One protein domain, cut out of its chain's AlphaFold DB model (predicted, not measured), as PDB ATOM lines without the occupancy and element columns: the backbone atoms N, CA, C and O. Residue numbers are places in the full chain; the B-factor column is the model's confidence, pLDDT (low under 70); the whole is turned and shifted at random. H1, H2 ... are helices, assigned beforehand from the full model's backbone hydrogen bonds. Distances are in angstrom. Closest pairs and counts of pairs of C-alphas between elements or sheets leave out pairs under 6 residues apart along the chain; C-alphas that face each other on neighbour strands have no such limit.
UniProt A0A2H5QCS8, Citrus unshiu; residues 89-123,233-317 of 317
ATOM      1  N   LEU A  89     252.321 263.829 266.026       47.78
ATOM      2  CA  LEU A  89     252.514 263.833 267.489       47.78
ATOM      3  C   LEU A  89     253.958 263.489 267.915       47.78
ATOM      4  O   LEU A  89     254.413 264.008 268.931       47.78
ATOM      5  N   ALA A  90     254.681 262.684 267.125       47.97
ATOM      6  CA  ALA A  90     256.110 262.398 267.299       47.97
ATOM      7  C   ALA A  90     256.964 263.659 267.097       47.97
ATOM      8  O   ALA A  90     257.756 264.036 267.961       47.97
ATOM      9  N   SER A  91     256.694 264.388 266.016       55.03
ATOM     10  CA  SER A  91     257.279 265.700 265.764       55.03
ATOM     11  C   SER A  91     256.960 266.701 266.882       55.03
ATOM     12  O   SER A  91     257.851 267.413 267.324       55.03
ATOM     13  N   ARG A  92     255.733 266.714 267.423       53.19
ATOM     14  CA  ARG A  92     255.362 267.579 268.560       53.19
ATOM     15  C   ARG A  92     256.105 267.210 269.843       53.19
ATOM     16  O   ARG A  92     256.464 268.106 270.601       53.19
ATOM     17  N   ALA A  93     256.335 265.921 270.099       52.75
ATOM     18  CA  ALA A  93     257.127 265.462 271.238       52.75
ATOM     19  C   ALA A  93     258.596 265.885 271.097       52.75
ATOM     20  O   ALA A  93     259.180 266.377 272.053       52.75
ATOM     21  N   LEU A  94     259.168 265.790 269.898       59.56
ATOM     22  CA  LEU A  94     260.512 266.293 269.616       59.56
ATOM     23  C   LEU A  94     260.625 267.813 269.702       59.56
ATOM     24  O   LEU A  94     261.603 268.315 270.254       59.56
ATOM     25  N   ASP A  95     259.619 268.542 269.221       62.69
ATOM     26  CA  ASP A  95     259.552 269.999 269.343       62.69
ATOM     27  C   ASP A  95     259.495 270.413 270.833       62.69
ATOM     28  O   ASP A  95     260.128 271.392 271.233       62.69
ATOM     29  N   LEU A  96     258.806 269.632 271.680       53.88
ATOM     30  CA  LEU A  96     258.747 269.811 273.139       53.88
ATOM     31  C   LEU A  96     260.047 269.422 273.862       53.88
ATOM     32  O   LEU A  96     260.417 270.090 274.828       53.88
ATOM     33  N   ILE A  97     260.718 268.350 273.431       55.59
ATOM     34  CA  ILE A  97     261.858 267.768 274.152       55.59
ATOM     35  C   ILE A  97     263.195 268.395 273.730       55.59
ATOM     36  O   ILE A  97     264.030 268.692 274.581       55.59
ATOM     37  N   PHE A  98     263.396 268.639 272.436       57.88
ATOM     38  CA  PHE A  98     264.678 269.103 271.898       57.88
ATOM     39  C   PHE A  98     264.670 270.553 271.416       57.88
ATOM     40  O   PHE A  98     265.728 271.077 271.079       57.88
ATOM     41  N   LYS A  99     263.508 271.225 271.398       53.72
ATOM     42  CA  LYS A  99     263.373 272.614 270.919       53.72
ATOM     43  C   LYS A  99     263.996 272.825 269.529       53.72
ATOM     44  O   LYS A  99     264.620 273.858 269.279       53.72
ATOM     45  N   PHE A 100     263.842 271.846 268.636       46.69
ATOM     46  CA  PHE A 100     264.355 271.938 267.273       46.69
ATOM     47  C   PHE A 100     263.799 273.180 266.566       46.69
ATOM     48  O   PHE A 100     262.585 273.377 266.506       46.69
ATOM     49  N   GLN A 101     264.684 274.015 266.012       39.97
ATOM     50  CA  GLN A 101     264.277 274.987 264.995       39.97
ATOM     51  C   GLN A 101     263.822 274.192 263.756       39.97
ATOM     52  O   GLN A 101     264.467 273.194 263.421       39.97
ATOM     53  N   PRO A 102     262.733 274.579 263.068       37.72
ATOM     54  CA  PRO A 102     262.339 273.925 261.827       37.72
ATOM     55  C   PRO A 102     263.444 274.139 260.789       37.72
ATOM     56  O   PRO A 102     263.665 275.263 260.346       37.72
ATOM     57  N   THR A 103     264.167 273.087 260.412       40.91
ATOM     58  CA  THR A 103     265.081 273.152 259.273       40.91
ATOM     59  C   THR A 103     264.291 272.881 258.002       40.91
ATOM     60  O   THR A 103     263.514 271.929 257.903       40.91
ATOM     61  N   THR A 104     264.442 273.772 257.030       38.53
ATOM     62  CA  THR A 104     263.863 273.623 255.701       38.53
ATOM     63  C   THR A 104     264.430 272.382 255.004       38.53
ATOM     64  O   THR A 104     265.620 272.085 255.091       38.53
ATOM     65  N   GLU A 105     263.539 271.658 254.327       40.53
ATOM     66  CA  GLU A 105     263.785 270.597 253.331       40.53
ATOM     67  C   GLU A 105     264.209 269.193 253.819       40.53
ATOM     68  O   GLU A 105     263.908 268.222 253.131       40.53
ATOM     69  N   HIS A 106     264.734 269.021 255.036       47.56
ATOM     70  CA  HIS A 106     265.327 267.739 255.489       47.56
ATOM     71  C   HIS A 106     264.452 266.944 256.484       47.56
ATOM     72  O   HIS A 106     264.924 266.150 257.299       47.56
ATOM     73  N   GLY A 107     263.135 267.165 256.441       52.41
ATOM     74  CA  GLY A 107     262.167 266.570 257.374       52.41
ATOM     75  C   GLY A 107     261.885 265.079 257.161       52.41
ATOM     76  O   GLY A 107     261.101 264.495 257.905       52.41
ATOM     77  N   ARG A 108     262.500 264.446 256.159       68.88
ATOM     78  CA  ARG A 108     262.339 263.023 255.861       68.88
ATOM     79  C   ARG A 108     263.698 262.411 255.562       68.88
ATOM     80  O   ARG A 108     264.507 263.027 254.884       68.88
ATOM     81  N   VAL A 109     263.903 261.177 256.014       72.19
ATOM     82  CA  VAL A 109     265.059 260.373 255.608       72.19
ATOM     83  C   VAL A 109     265.059 260.237 254.088       72.19
ATOM     84  O   VAL A 109     264.063 259.792 253.502       72.19
ATOM     85  N   MET A 110     266.173 260.617 253.470       83.94
ATOM     86  CA  MET A 110     266.317 260.596 252.024       83.94
ATOM     87  C   MET A 110     266.241 259.168 251.463       83.94
ATOM     88  O   MET A 110     266.727 258.203 252.064       83.94
ATOM     89  N   LYS A 111     265.608 259.008 250.295       88.00
ATOM     90  CA  LYS A 111     265.529 257.708 249.616       88.00
ATOM     91  C   LYS A 111     266.840 257.381 248.905       88.00
ATOM     92  O   LYS A 111     267.563 258.266 248.459       88.00
ATOM     93  N   THR A 112     267.091 256.092 248.681       89.75
ATOM     94  CA  THR A 112     268.284 255.614 247.962       89.75
ATOM     95  C   THR A 112     268.441 256.243 246.573       89.75
ATOM     96  O   THR A 112     269.552 256.580 246.183       89.75
ATOM     97  N   GLU A 113     267.353 256.447 245.832       91.38
ATOM     98  CA  GLU A 113     267.381 257.065 244.494       91.38
ATOM     99  C   GLU A 113     267.832 258.534 244.539       91.38
ATOM    100  O   GLU A 113     268.588 258.989 243.684       91.38
ATOM    101  N   GLU A 114     267.391 259.276 245.555       91.62
ATOM    102  CA  GLU A 114     267.782 260.670 245.777       91.62
ATOM    103  C   GLU A 114     269.244 260.755 246.217       91.62
ATOM    104  O   GLU A 114     269.985 261.592 245.705       91.62
ATOM    105  N   LEU A 115     269.684 259.822 247.066       92.25
ATOM    106  CA  LEU A 115     271.078 259.709 247.479       92.25
ATOM    107  C   LEU A 115     272.005 259.405 246.292       92.25
ATOM    108  O   LEU A 115     273.070 260.002 246.176       92.25
ATOM    109  N   MET A 116     271.590 258.526 245.374       92.38
ATOM    110  CA  MET A 116     272.342 258.238 244.146       92.38
ATOM    111  C   MET A 116     272.428 259.452 243.216       92.38
ATOM    112  O   MET A 116     273.466 259.671 242.594       92.38
ATOM    113  N   ARG A 117     271.367 260.265 243.138       93.69
ATOM    114  CA  ARG A 117     271.399 261.526 242.388       93.69
ATOM    115  C   ARG A 117     272.386 262.509 243.017       93.69
ATOM    116  O   ARG A 117     273.259 262.998 242.311       93.69
ATOM    117  N   MET A 118     272.317 262.718 244.334       93.81
ATOM    118  CA  MET A 118     273.284 263.574 245.030       93.81
ATOM    119  C   MET A 118     274.715 263.069 244.874       93.81
ATOM    120  O   MET A 118     275.615 263.881 244.712       93.81
ATOM    121  N   LYS A 119     274.940 261.748 244.860       94.19
ATOM    122  CA  LYS A 119     276.264 261.177 244.586       94.19
ATOM    123  C   LYS A 119     276.803 261.594 243.219       94.19
ATOM    124  O   LYS A 119     278.006 261.763 243.094       94.19
ATOM    125  N   SER A 120     275.932 261.690 242.215       92.62
ATOM    126  CA  SER A 120     276.306 262.082 240.855       92.62
ATOM    127  C   SER A 120     276.546 263.586 240.701       92.62
ATOM    128  O   SER A 120     277.252 263.963 239.772       92.62
ATOM    129  N   GLU A 121     275.932 264.423 241.544       92.12
ATOM    130  CA  GLU A 121     276.109 265.890 241.573       92.12
ATOM    131  C   GLU A 121     277.298 266.317 242.457       92.12
ATOM    132  O   GLU A 121     278.141 267.128 242.069       92.12
ATOM    133  N   PHE A 122     277.451 265.671 243.620       92.62
ATOM    134  CA  PHE A 122     278.773 265.375 244.184       92.62
ATOM    135  C   PHE A 122     279.573 264.614 243.112       92.62
ATOM    136  O   PHE A 122     278.999 264.235 242.129       92.62
ATOM    137  N   LEU A 123     280.859 264.321 243.170       92.12
ATOM    138  CA  LEU A 123     281.607 263.712 242.033       92.12
ATOM    139  C   LEU A 123     281.639 264.461 240.682       92.12
ATOM    140  O   LEU A 123     282.681 264.396 240.035       92.12
ATOM    141  N   LEU A 233     276.662 268.353 252.458       91.31
ATOM    142  CA  LEU A 233     275.296 267.814 252.448       91.31
ATOM    143  C   LEU A 233     275.203 266.346 251.994       91.31
ATOM    144  O   LEU A 233     274.565 265.531 252.657       91.31
ATOM    145  N   TYR A 234     275.875 265.971 250.898       94.25
ATOM    146  CA  TYR A 234     275.835 264.585 250.418       94.25
ATOM    147  C   TYR A 234     276.415 263.593 251.440       94.25
ATOM    148  O   TYR A 234     275.825 262.538 251.662       94.25
ATOM    149  N   LEU A 235     277.532 263.931 252.099       95.75
ATOM    150  CA  LEU A 235     278.100 263.088 253.157       95.75
ATOM    151  C   LEU A 235     277.154 263.010 254.361       95.75
ATOM    152  O   LEU A 235     276.996 261.943 254.946       95.75
ATOM    153  N   PHE A 236     276.512 264.125 254.710       93.50
ATOM    154  CA  PHE A 236     275.580 264.197 255.830       93.50
ATOM    155  C   PHE A 236     274.406 263.227 255.640       93.50
ATOM    156  O   PHE A 236     274.158 262.372 256.493       93.50
ATOM    157  N   GLU A 237     273.764 263.275 254.474       94.12
ATOM    158  CA  GLU A 237     272.659 262.381 254.114       94.12
ATOM    159  C   GLU A 237     273.116 260.933 253.899       94.12
ATOM    160  O   GLU A 237     272.432 259.994 254.314       94.12
ATOM    161  N   PHE A 238     274.302 260.723 253.315       95.50
ATOM    162  CA  PHE A 238     274.913 259.396 253.198       95.50
ATOM    163  C   PHE A 238     275.081 258.744 254.573       95.50
ATOM    164  O   PHE A 238     274.712 257.583 254.772       95.50
ATOM    165  N   CYS A 239     275.601 259.496 255.543       96.06
ATOM    166  CA  CYS A 239     275.787 259.002 256.894       96.06
ATOM    167  C   CYS A 239     274.453 258.713 257.588       96.06
ATOM    168  O   CYS A 239     274.310 257.654 258.200       96.06
ATOM    169  N   ALA A 240     273.468 259.608 257.469       94.50
ATOM    170  CA  ALA A 240     272.142 259.407 258.049       94.50
ATOM    171  C   ALA A 240     271.451 258.153 257.488       94.50
ATOM    172  O   ALA A 240     270.925 257.336 258.249       94.50
ATOM    173  N   HIS A 241     271.517 257.958 256.167       93.94
ATOM    174  CA  HIS A 241     270.992 256.768 255.496       93.94
ATOM    175  C   HIS A 241     271.675 255.491 255.998       93.94
ATOM    176  O   HIS A 241     270.997 254.531 256.371       93.94
ATOM    177  N   HIS A 242     273.007 255.499 256.100       94.75
ATOM    178  CA  HIS A 242     273.764 254.348 256.585       94.75
ATOM    179  C   HIS A 242     273.438 254.006 258.047       94.75
ATOM    180  O   HIS A 242     273.179 252.841 258.363       94.75
ATOM    181  N   ILE A 243     273.392 255.009 258.934       95.06
ATOM    182  CA  ILE A 243     273.030 254.834 260.351       95.06
ATOM    183  C   ILE A 243     271.646 254.193 260.471       95.06
ATOM    184  O   ILE A 243     271.473 253.251 261.241       95.06
ATOM    185  N   LEU A 244     270.672 254.659 259.687       93.88
ATOM    186  CA  LEU A 244     269.330 254.092 259.722       93.88
ATOM    187  C   LEU A 244     269.287 252.662 259.167       93.88
ATOM    188  O   LEU A 244     268.646 251.794 259.752       93.88
ATOM    189  N   SER A 245     269.979 252.398 258.056       93.06
ATOM    190  CA  SER A 245     269.997 251.073 257.420       93.06
ATOM    191  C   SER A 245     270.676 249.989 258.268       93.06
ATOM    192  O   SER A 245     270.369 248.808 258.124       93.06
ATOM    193  N   SER A 246     271.584 250.392 259.161       94.81
ATOM    194  CA  SER A 246     272.353 249.506 260.043       94.81
ATOM    195  C   SER A 246     271.790 249.435 261.465       94.81
ATOM    196  O   SER A 246     272.427 248.852 262.349       94.81
ATOM    197  N   LEU A 247     270.623 250.035 261.712       95.38
ATOM    198  CA  LEU A 247     270.064 250.189 263.047       95.38
ATOM    199  C   LEU A 247     269.691 248.832 263.664       95.38
ATOM    200  O   LEU A 247     268.956 248.030 263.090       95.38
ATOM    201  N   LYS A 248     270.222 248.581 264.858       96.00
ATOM    202  CA  LYS A 248     270.023 247.376 265.671       96.00
ATOM    203  C   LYS A 248     270.065 247.761 267.155       96.00
ATOM    204  O   LYS A 248     270.647 248.793 267.496       96.00
ATOM    205  N   PRO A 249     269.513 246.953 268.075       95.69
ATOM    206  CA  PRO A 249     269.486 247.308 269.498       95.69
ATOM    207  C   PRO A 249     270.867 247.671 270.070       95.69
ATOM    208  O   PRO A 249     270.991 248.631 270.827       95.69
ATOM    209  N   SER A 250     271.928 246.988 269.621       94.31
ATOM    210  CA  SER A 250     273.303 247.223 270.080       94.31
ATOM    211  C   SER A 250     273.941 248.539 269.618       94.31
ATOM    212  O   SER A 250     274.913 248.974 270.232       94.31
ATOM    213  N   ASN A 251     273.428 249.199 268.570       94.62
ATOM    214  CA  ASN A 251     273.952 250.492 268.101       94.62
ATOM    215  C   ASN A 251     272.940 251.647 268.199       94.62
ATOM    216  O   ASN A 251     273.317 252.795 267.958       94.62
ATOM    217  N   ALA A 252     271.698 251.378 268.610       95.56
ATOM    218  CA  ALA A 252     270.621 252.365 268.642       95.56
ATOM    219  C   ALA A 252     270.953 253.602 269.496       95.56
ATOM    220  O   ALA A 252     270.695 254.731 269.087       95.56
ATOM    221  N   LEU A 253     271.609 253.418 270.648       94.94
ATOM    222  CA  LEU A 253     272.021 254.536 271.507       94.94
ATOM    223  C   LEU A 253     273.124 255.389 270.871       94.94
ATOM    224  O   LEU A 253     273.109 256.612 271.001       94.94
ATOM    225  N   LYS A 254     274.058 254.769 270.139       93.81
ATOM    226  CA  LYS A 254     275.093 255.495 269.388       93.81
ATOM    227  C   LYS A 254     274.462 256.296 268.246       93.81
ATOM    228  O   LYS A 254     274.766 257.475 268.104       93.81
ATOM    229  N   ALA A 255     273.539 255.686 267.499       94.69
ATOM    230  CA  ALA A 255     272.770 256.354 266.449       94.69
ATOM    231  C   ALA A 255     271.983 257.556 266.993       94.69
ATOM    232  O   ALA A 255     271.998 258.633 266.398       94.69
ATOM    233  N   PHE A 256     271.366 257.402 268.167       92.62
ATOM    234  CA  PHE A 256     270.627 258.469 268.833       92.62
ATOM    235  C   PHE A 256     271.540 259.645 269.196       92.62
ATOM    236  O   PHE A 256     271.218 260.784 268.867       92.62
ATOM    237  N   LYS A 257     272.712 259.381 269.796       90.31
ATOM    238  CA  LYS A 257     273.709 260.429 270.093       90.31
ATOM    239  C   LYS A 257     274.103 261.202 268.841       90.31
ATOM    240  O   LYS A 257     274.113 262.427 268.861       90.31
ATOM    241  N   SER A 258     274.406 260.488 267.759       89.56
ATOM    242  CA  SER A 258     274.777 261.094 266.480       89.56
ATOM    243  C   SER A 258     273.665 261.994 265.933       89.56
ATOM    244  O   SER A 258     273.939 263.129 265.544       89.56
ATOM    245  N   ALA A 259     272.415 261.523 265.948       89.81
ATOM    246  CA  ALA A 259     271.267 262.271 265.445       89.81
ATOM    247  C   ALA A 259     270.977 263.542 266.261       89.81
ATOM    248  O   ALA A 259     270.714 264.592 265.676       89.81
ATOM    249  N   VAL A 260     271.076 263.464 267.595       86.25
ATOM    250  CA  VAL A 260     270.942 264.635 268.476       86.25
ATOM    251  C   VAL A 260     272.080 265.626 268.237       86.25
ATOM    252  O   VAL A 260     271.817 266.803 268.003       86.25
ATOM    253  N   GLY A 261     273.332 265.153 268.240       81.94
ATOM    254  CA  GLY A 261     274.516 266.008 268.114       81.94
ATOM    255  C   GLY A 261     274.583 266.774 266.793       81.94
ATOM    256  O   GLY A 261     275.021 267.918 266.777       81.94
ATOM    257  N   CYS A 262     274.091 266.184 265.701       81.44
ATOM    258  CA  CYS A 262     274.067 266.842 264.391       81.44
ATOM    259  C   CYS A 262     272.707 267.461 264.048       81.44
ATOM    260  O   CYS A 262     272.481 267.883 262.916       81.44
ATOM    261  N   SER A 263     271.778 267.497 265.005       81.69
ATOM    262  CA  SER A 263     270.458 268.092 264.822       81.69
ATOM    263  C   SER A 263     269.649 267.532 263.634       81.69
ATOM    264  O   SER A 263     268.836 268.234 263.029       81.69
ATOM    265  N   HIS A 264     269.837 266.252 263.295       85.25
ATOM    266  CA  HIS A 264     269.167 265.629 262.153       85.25
ATOM    267  C   HIS A 264     267.784 265.099 262.552       85.25
ATOM    268  O   HIS A 264     267.632 263.948 262.962       85.25
ATOM    269  N   ARG A 265     266.744 265.920 262.367       83.44
ATOM    270  CA  ARG A 265     265.373 265.633 262.832       83.44
ATOM    271  C   ARG A 265     264.812 264.288 262.359       83.44
ATOM    272  O   ARG A 265     264.383 263.499 263.190       83.44
ATOM    273  N   ALA A 266     264.828 264.008 261.055       86.44
ATOM    274  CA  ALA A 266     264.203 262.790 260.527       86.44
ATOM    275  C   ALA A 266     264.901 261.502 261.001       86.44
ATOM    276  O   ALA A 266     264.244 260.517 261.330       86.44
ATOM    277  N   LEU A 267     266.236 261.523 261.079       90.12
ATOM    278  CA  LEU A 267     267.020 260.441 261.661       90.12
ATOM    279  C   LEU A 267     266.706 260.276 263.151       90.12
ATOM    280  O   LEU A 267     266.517 259.157 263.611       90.12
ATOM    281  N   LEU A 268     266.613 261.378 263.899       89.31
ATOM    282  CA  LEU A 268     266.290 261.344 265.322       89.31
ATOM    283  C   LEU A 268     264.897 260.757 265.584       89.31
ATOM    284  O   LEU A 268     264.761 259.932 266.484       89.31
ATOM    285  N   GLU A 269     263.893 261.147 264.790       86.88
ATOM    286  CA  GLU A 269     262.544 260.559 264.809       86.88
ATOM    287  C   GLU A 269     262.613 259.044 264.614       86.88
ATOM    288  O   GLU A 269     262.178 258.286 265.480       86.88
ATOM    289  N   ALA A 270     263.236 258.600 263.521       90.31
ATOM    290  CA  ALA A 270     263.313 257.186 263.179       90.31
ATOM    291  C   ALA A 270     264.090 256.359 264.220       90.31
ATOM    292  O   ALA A 270     263.701 255.237 264.549       90.31
ATOM    293  N   VAL A 271     265.177 256.910 264.771       92.44
ATOM    294  CA  VAL A 271     265.971 256.238 265.806       92.44
ATOM    295  C   VAL A 271     265.209 256.155 267.128       92.44
ATOM    296  O   VAL A 271     265.256 255.117 267.785       92.44
ATOM    297  N   LEU A 272     264.494 257.208 267.533       90.44
ATOM    298  CA  LEU A 272     263.667 257.163 268.739       90.44
ATOM    299  C   LEU A 272     262.521 256.169 268.609       90.44
ATOM    300  O   LEU A 272     262.297 255.404 269.546       90.44
ATOM    301  N   ASP A 273     261.840 256.151 267.464       89.19
ATOM    302  CA  ASP A 273     260.797 255.169 267.175       89.19
ATOM    303  C   ASP A 273     261.361 253.750 267.343       89.19
ATOM    304  O   ASP A 273     260.816 252.950 268.105       89.19
ATOM    305  N   PHE A 274     262.520 253.466 266.742       92.81
ATOM    306  CA  PHE A 274     263.193 252.176 266.882       92.81
ATOM    307  C   PHE A 274     263.568 251.844 268.334       92.81
ATOM    308  O   PHE A 274     263.356 250.716 268.782       92.81
ATOM    309  N   ILE A 275     264.121 252.803 269.087       93.44
ATOM    310  CA  ILE A 275     264.489 252.597 270.496       93.44
ATOM    311  C   ILE A 275     263.255 252.247 271.319       93.44
ATOM    312  O   ILE A 275     263.298 251.316 272.115       93.44
ATOM    313  N   VAL A 276     262.154 252.970 271.125       90.38
ATOM    314  CA  VAL A 276     260.905 252.725 271.846       90.38
ATOM    315  C   VAL A 276     260.341 251.344 271.521       90.38
ATOM    316  O   VAL A 276     259.845 250.661 272.417       90.38
ATOM    317  N   GLU A 277     260.431 250.913 270.264       90.12
ATOM    318  CA  GLU A 277     259.982 249.585 269.837       90.12
ATOM    319  C   GLU A 277     260.820 248.445 270.410       90.12
ATOM    320  O   GLU A 277     260.283 247.369 270.660       90.12
ATOM    321  N   ASN A 278     262.099 248.697 270.683       93.56
ATOM    322  CA  ASN A 278     263.043 247.716 271.217       93.56
ATOM    323  C   ASN A 278     263.449 248.033 272.668       93.56
ATOM    324  O   ASN A 278     264.488 247.576 273.147       93.56
ATOM    325  N   MET A 279     262.639 248.826 273.380       91.25
ATOM    326  CA  MET A 279     263.010 249.381 274.685       91.25
ATOM    327  C   MET A 279     263.243 248.293 275.732       91.25
ATOM    328  O   MET A 279     264.089 248.467 276.603       91.25
ATOM    329  N   GLU A 280     262.527 247.169 275.649       90.56
ATOM    330  CA  GLU A 280     262.730 246.031 276.548       90.56
ATOM    331  C   GLU A 280     264.162 245.495 276.445       90.56
ATOM    332  O   GLU A 280     264.836 245.362 277.458       90.56
ATOM    333  N   GLU A 281     264.678 245.265 275.239       94.56
ATOM    334  CA  GLU A 281     266.056 244.802 275.055       94.56
ATOM    335  C   GLU A 281     267.071 245.889 275.440       94.56
ATOM    336  O   GLU A 281     268.022 245.642 276.188       94.56
ATOM    337  N   ILE A 282     266.840 247.118 274.972       94.75
ATOM    338  CA  ILE A 282     267.773 248.233 275.148       94.75
ATOM    339  C   ILE A 282     267.899 248.614 276.626       94.75
ATOM    340  O   ILE A 282     269.018 248.736 277.118       94.75
ATOM    341  N   ALA A 283     266.802 248.757 277.371       92.75
ATOM    342  CA  ALA A 283     266.835 249.250 278.750       92.75
ATOM    343  C   ALA A 283     267.596 248.326 279.721       92.75
ATOM    344  O   ALA A 283     268.158 248.801 280.714       92.75
ATOM    345  N   PHE A 284     267.644 247.016 279.445       93.38
ATOM    346  CA  PHE A 284     268.366 246.041 280.273       93.38
ATOM    347  C   PHE A 284     269.826 245.817 279.848       93.38
ATOM    348  O   PHE A 284     270.584 245.185 280.596       93.38
ATOM    349  N   SER A 285     270.238 246.364 278.701       95.06
ATOM    350  CA  SER A 285     271.607 246.289 278.182       95.06
ATOM    351  C   SER A 285     272.633 246.978 279.097       95.06
ATOM    352  O   SER A 285     272.308 247.834 279.933       95.06
ATOM    353  N   LYS A 286     273.912 246.601 278.970       95.12
ATOM    354  CA  LYS A 286     275.003 247.268 279.708       95.12
ATOM    355  C   LYS A 286     275.252 248.666 279.143       95.12
ATOM    356  O   LYS A 286     275.503 249.603 279.895       95.12
ATOM    357  N   GLU A 287     275.099 248.784 277.835       93.88
ATOM    358  CA  GLU A 287     275.250 249.975 277.018       93.88
ATOM    359  C   GLU A 287     274.271 251.061 277.470       93.88
ATOM    360  O   GLU A 287     274.675 252.203 277.670       93.88
ATOM    361  N   TYR A 288     273.011 250.711 277.748       94.25
ATOM    362  CA  TYR A 288     272.035 251.664 278.282       94.25
ATOM    363  C   TYR A 288     272.382 252.133 279.697       94.25
ATOM    364  O   TYR A 288     272.280 253.319 279.999       94.25
ATOM    365  N   LYS A 289     272.855 251.236 280.569       93.88
ATOM    366  CA  LYS A 289     273.285 251.618 281.929       93.88
ATOM    367  C   LYS A 289     274.456 252.596 281.900       93.88
ATOM    368  O   LYS A 289     274.491 253.516 282.712       93.88
ATOM    369  N   GLN A 290     275.404 252.387 280.990       94.38
ATOM    370  CA  GLN A 290     276.509 253.311 280.764       94.38
ATOM    371  C   GLN A 290     276.003 254.636 280.185       94.38
ATOM    372  O   GLN A 290     276.292 255.697 280.734       94.38
ATOM    373  N   PHE A 291     275.147 254.571 279.167       93.12
ATOM    374  CA  PHE A 291     274.546 255.736 278.530       93.12
ATOM    375  C   PHE A 291     273.802 256.646 279.517       93.12
ATOM    376  O   PHE A 291     273.940 257.860 279.445       93.12
ATOM    377  N   VAL A 292     273.061 256.082 280.476       93.56
ATOM    378  CA  VAL A 292     272.350 256.859 281.511       93.56
ATOM    379  C   VAL A 292     273.299 257.626 282.428       93.56
ATOM    380  O   VAL A 292     272.959 258.715 282.888       93.56
ATOM    381  N   ARG A 293     274.485 257.074 282.701       92.44
ATOM    382  CA  ARG A 293     275.499 257.735 283.532       92.44
ATOM    383  C   ARG A 293     276.163 258.882 282.783       92.44
ATOM    384  O   ARG A 293     276.349 259.943 283.364       92.44
ATOM    385  N   GLU A 294     276.487 258.664 281.513       89.69
ATOM    386  CA  GLU A 294     277.177 259.646 280.670       89.69
ATOM    387  C   GLU A 294     276.234 260.754 280.171       89.69
ATOM    388  O   GLU A 294     276.617 261.917 280.092       89.69
ATOM    389  N   PHE A 295     274.979 260.418 279.861       87.94
ATOM    390  CA  PHE A 295     274.022 261.313 279.206       87.94
ATOM    391  C   PHE A 295     272.650 261.316 279.907       87.94
ATOM    392  O   PHE A 295     271.626 261.027 279.278       87.94
ATOM    393  N   PRO A 296     272.566 261.705 281.193       88.88
ATOM    394  CA  PRO A 296     271.337 261.583 281.982       88.88
ATOM    395  C   PRO A 296     270.145 262.345 281.380       88.88
ATOM    396  O   PRO A 296     269.023 261.839 281.380       88.88
ATOM    397  N   LYS A 297     270.371 263.533 280.799       85.12
ATOM    398  CA  LYS A 297     269.317 264.316 280.123       85.12
ATOM    399  C   LYS A 297     268.746 263.583 278.906       85.12
ATOM    400  O   LYS A 297     267.537 263.553 278.706       85.12
ATOM    401  N   HIS A 298     269.609 262.943 278.126       85.81
ATOM    402  CA  HIS A 298     269.211 262.173 276.954       85.81
ATOM    403  C   HIS A 298     268.406 260.924 277.336       85.81
ATOM    404  O   HIS A 298     267.459 260.552 276.647       85.81
ATOM    405  N   SER A 299     268.724 260.293 278.465       88.31
ATOM    406  CA  SER A 299     267.930 259.175 278.985       88.31
ATOM    407  C   SER A 299     266.541 259.600 279.452       88.31
ATOM    408  O   SER A 299     265.573 258.863 279.248       88.31
ATOM    409  N   VAL A 300     266.416 260.800 280.032       87.06
ATOM    410  CA  VAL A 300     265.106 261.394 280.332       87.06
ATOM    411  C   VAL A 300     264.306 261.566 279.043       87.06
ATOM    412  O   VAL A 300     263.151 261.149 279.005       87.06
ATOM    413  N   THR A 301     264.923 262.073 277.974       84.19
ATOM    414  CA  THR A 301     264.285 262.194 276.656       84.19
ATOM    415  C   THR A 301     263.778 260.858 276.119       84.19
ATOM    416  O   THR A 301     262.617 260.761 275.727       84.19
ATOM    417  N   ILE A 302     264.607 259.812 276.137       88.06
ATOM    418  CA  ILE A 302     264.199 258.468 275.692       88.06
ATOM    419  C   ILE A 302     263.016 257.962 276.529       88.06
ATOM    420  O   ILE A 302     262.043 257.438 275.990       88.06
ATOM    421  N   THR A 303     263.061 258.167 277.846       88.25
ATOM    422  CA  THR A 303     261.982 257.765 278.760       88.25
ATOM    423  C   THR A 303     260.685 258.523 278.469       88.25
ATOM    424  O   THR A 303     259.612 257.925 278.405       88.25
ATOM    425  N   GLN A 304     260.763 259.839 278.256       84.38
ATOM    426  CA  GLN A 304     259.617 260.672 277.890       84.38
ATOM    427  C   GLN A 304     259.011 260.226 276.561       84.38
ATOM    428  O   GLN A 304     257.797 260.033 276.487       84.38
ATOM    429  N   ALA A 305     259.851 260.003 275.546       82.56
ATOM    430  CA  ALA A 305     259.431 259.447 274.268       82.56
ATOM    431  C   ALA A 305     258.675 258.131 274.494       82.56
ATOM    432  O   ALA A 305     257.514 258.025 274.107       82.56
ATOM    433  N   PHE A 306     259.261 257.173 275.214       84.50
ATOM    434  CA  PHE A 306     258.633 255.882 275.497       84.50
ATOM    435  C   PHE A 306     257.208 256.003 276.068       84.50
ATOM    436  O   PHE A 306     256.294 255.330 275.589       84.50
ATOM    437  N   PHE A 307     256.970 256.902 277.029       82.25
ATOM    438  CA  PHE A 307     255.625 257.119 277.580       82.25
ATOM    439  C   PHE A 307     254.658 257.791 276.599       82.25
ATOM    440  O   PHE A 307     253.474 257.435 276.555       82.25
ATOM    441  N   VAL A 308     255.141 258.741 275.794       77.56
ATOM    442  CA  VAL A 308     254.329 259.404 274.764       77.56
ATOM    443  C   VAL A 308     253.909 258.400 273.684       77.56
ATOM    444  O   VAL A 308     252.724 258.315 273.364       77.56
ATOM    445  N   TYR A 309     254.840 257.584 273.187       70.69
ATOM    446  CA  TYR A 309     254.597 256.572 272.152       70.69
ATOM    447  C   TYR A 309     253.814 255.347 272.657       70.69
ATOM    448  O   TYR A 309     252.978 254.787 271.940       70.69
ATOM    449  N   GLY A 310     254.032 254.931 273.908       61.94
ATOM    450  CA  GLY A 310     253.278 253.847 274.543       61.94
ATOM    451  C   GLY A 310     251.798 254.192 274.740       61.94
ATOM    452  O   GLY A 310     250.931 253.320 274.641       61.94
ATOM    453  N   SER A 311     251.488 255.476 274.945       56.72
ATOM    454  CA  SER A 311     250.109 255.971 275.040       56.72
ATOM    455  C   SER A 311     249.370 255.889 273.697       56.72
ATOM    456  O   SER A 311     248.181 255.588 273.670       56.72
ATOM    457  N   THR A 312     250.062 256.077 272.570       54.03
ATOM    458  CA  THR A 312     249.481 256.021 271.217       54.03
ATOM    459  C   THR A 312     249.243 254.600 270.709       54.03
ATOM    460  O   THR A 312     248.249 254.376 270.017       54.03
ATOM    461  N   LYS A 313     250.098 253.623 271.057       51.25
ATOM    462  CA  LYS A 313     249.869 252.208 270.689       51.25
ATOM    463  C   LYS A 313     248.675 251.593 271.438       51.25
ATOM    464  O   LYS A 313     247.950 250.805 270.843       51.25
ATOM    465  N   ARG A 314     248.395 252.023 272.679       45.28
ATOM    466  CA  ARG A 314     247.217 251.582 273.464       45.28
ATOM    467  C   ARG A 314     245.870 252.117 272.967       45.28
ATOM    468  O   ARG A 314     244.844 251.557 273.320       45.28
ATOM    469  N   ILE A 315     245.853 253.187 272.170       44.59
ATOM    470  CA  ILE A 315     244.612 253.770 271.622       44.59
ATOM    471  C   ILE A 315     244.180 253.055 270.322       44.59
ATOM    472  O   ILE A 315     243.057 253.235 269.859       44.59
ATOM    473  N   LYS A 316     245.052 252.230 269.723       40.84
ATOM    474  CA  LYS A 316     244.783 251.496 268.471       40.84
ATOM    475  C   LYS A 316     244.397 250.019 268.668       40.84
ATOM    476  O   LYS A 316     244.341 249.286 267.682       40.84
ATOM    477  N   THR A 317     244.132 249.596 269.900       35.62
ATOM    478  CA  THR A 317     243.620 248.262 270.273       35.62
ATOM    479  C   THR A 317     242.275 248.401 270.950       35.62
ATOM    480  O   THR A 317     241.362 247.629 270.594       35.62
TER     481      THR A 317
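This is residues 89 to 123 and 233 to 317 of the 317 residues of a protein of Citrus unshiu (UniProt A0A2H5QCS8). Three helices, H3, H4 and H5, form an up-and-down bundle in which each runs against the one before it; H5 is in the middle of the domain, and H3 meets the other two through residues 240 to 244 alone. At one end of the longest axis H2 packs on H3; towards the other the long H8 crosses H5, with H1 beside H8 and the short H6 and H7 leading the chain round to it. The printed part has 120 residues with eight named helices, H1 to H8 in chain order, and no named strand: the class is all helix. It is compact, with a radius of gyration of the C-alphas of 15.1 A and spans of 44 by 31 by 28 A.

Find C-alpha 89 at (252.514, 263.833, 267.489), where H1 begins; it runs to residue 98. After it, H2 takes residues 112 to 121. Beyond the cut, look for C-alpha 233 at (275.296, 267.814, 252.448): H3, residues 233 to 245, is 18.2 A long. H4 is residues 252 to 261, and H5, residues 265 to 277, measures 18.3 A. H6 holds residues 279 to 284 and H7 residues 286 to 294. H8, residues 296 to 316, runs 31.5 A to C-alpha 316 at (244.783, 251.496, 268.471).

Start at H5, the hub, which touches four helices. It forms a helical hairpin with H4, where the closest C-alphas, of Ala 259 and Leu 268, are 5.1 A apart, at a shallow tilt of 27 degrees. H3 touches H5 the same way at 9 degrees, with C-alphas 240 and 267 closest at 6.4 A. H2 touches H3 with C-alphas 118 and 234 closest at 6.0 A, opposite ways at 25 degrees; H2 and H5 are apart. H8 touches H5 only just about perpendicular, at 71 degrees, with C-alphas 276 and 306 closest at 5.3 A. H1 touches H8 opposite ways at 14 degrees, C-alphas 97 and 301 being closest at 6.6 A. H7 and H8 only just touch, only at the corner, with C-alphas 292 and 299 closest at 5.6 A. H6 is close to H7 but not clearly touching, with C-alphas 282 and 288 closest at 6.3 A. In H1 to H5 every O i to N i+4 pair is within hydrogen-bond range; H6 has 1 of 2, H7 4 of 5 and H8 14 of 17.

Look to Leu 123 and Thr 317 for the two C-alphas farthest apart, 49.8 A. Residues 124 to 232 are not printed, and C-alphas 123 and 233 across this cut are 12.9 A apart. The link from H1 to H2 is long. Confidence is low, with pLDDT under 70, at residues 89 to 108 and 310 to 317.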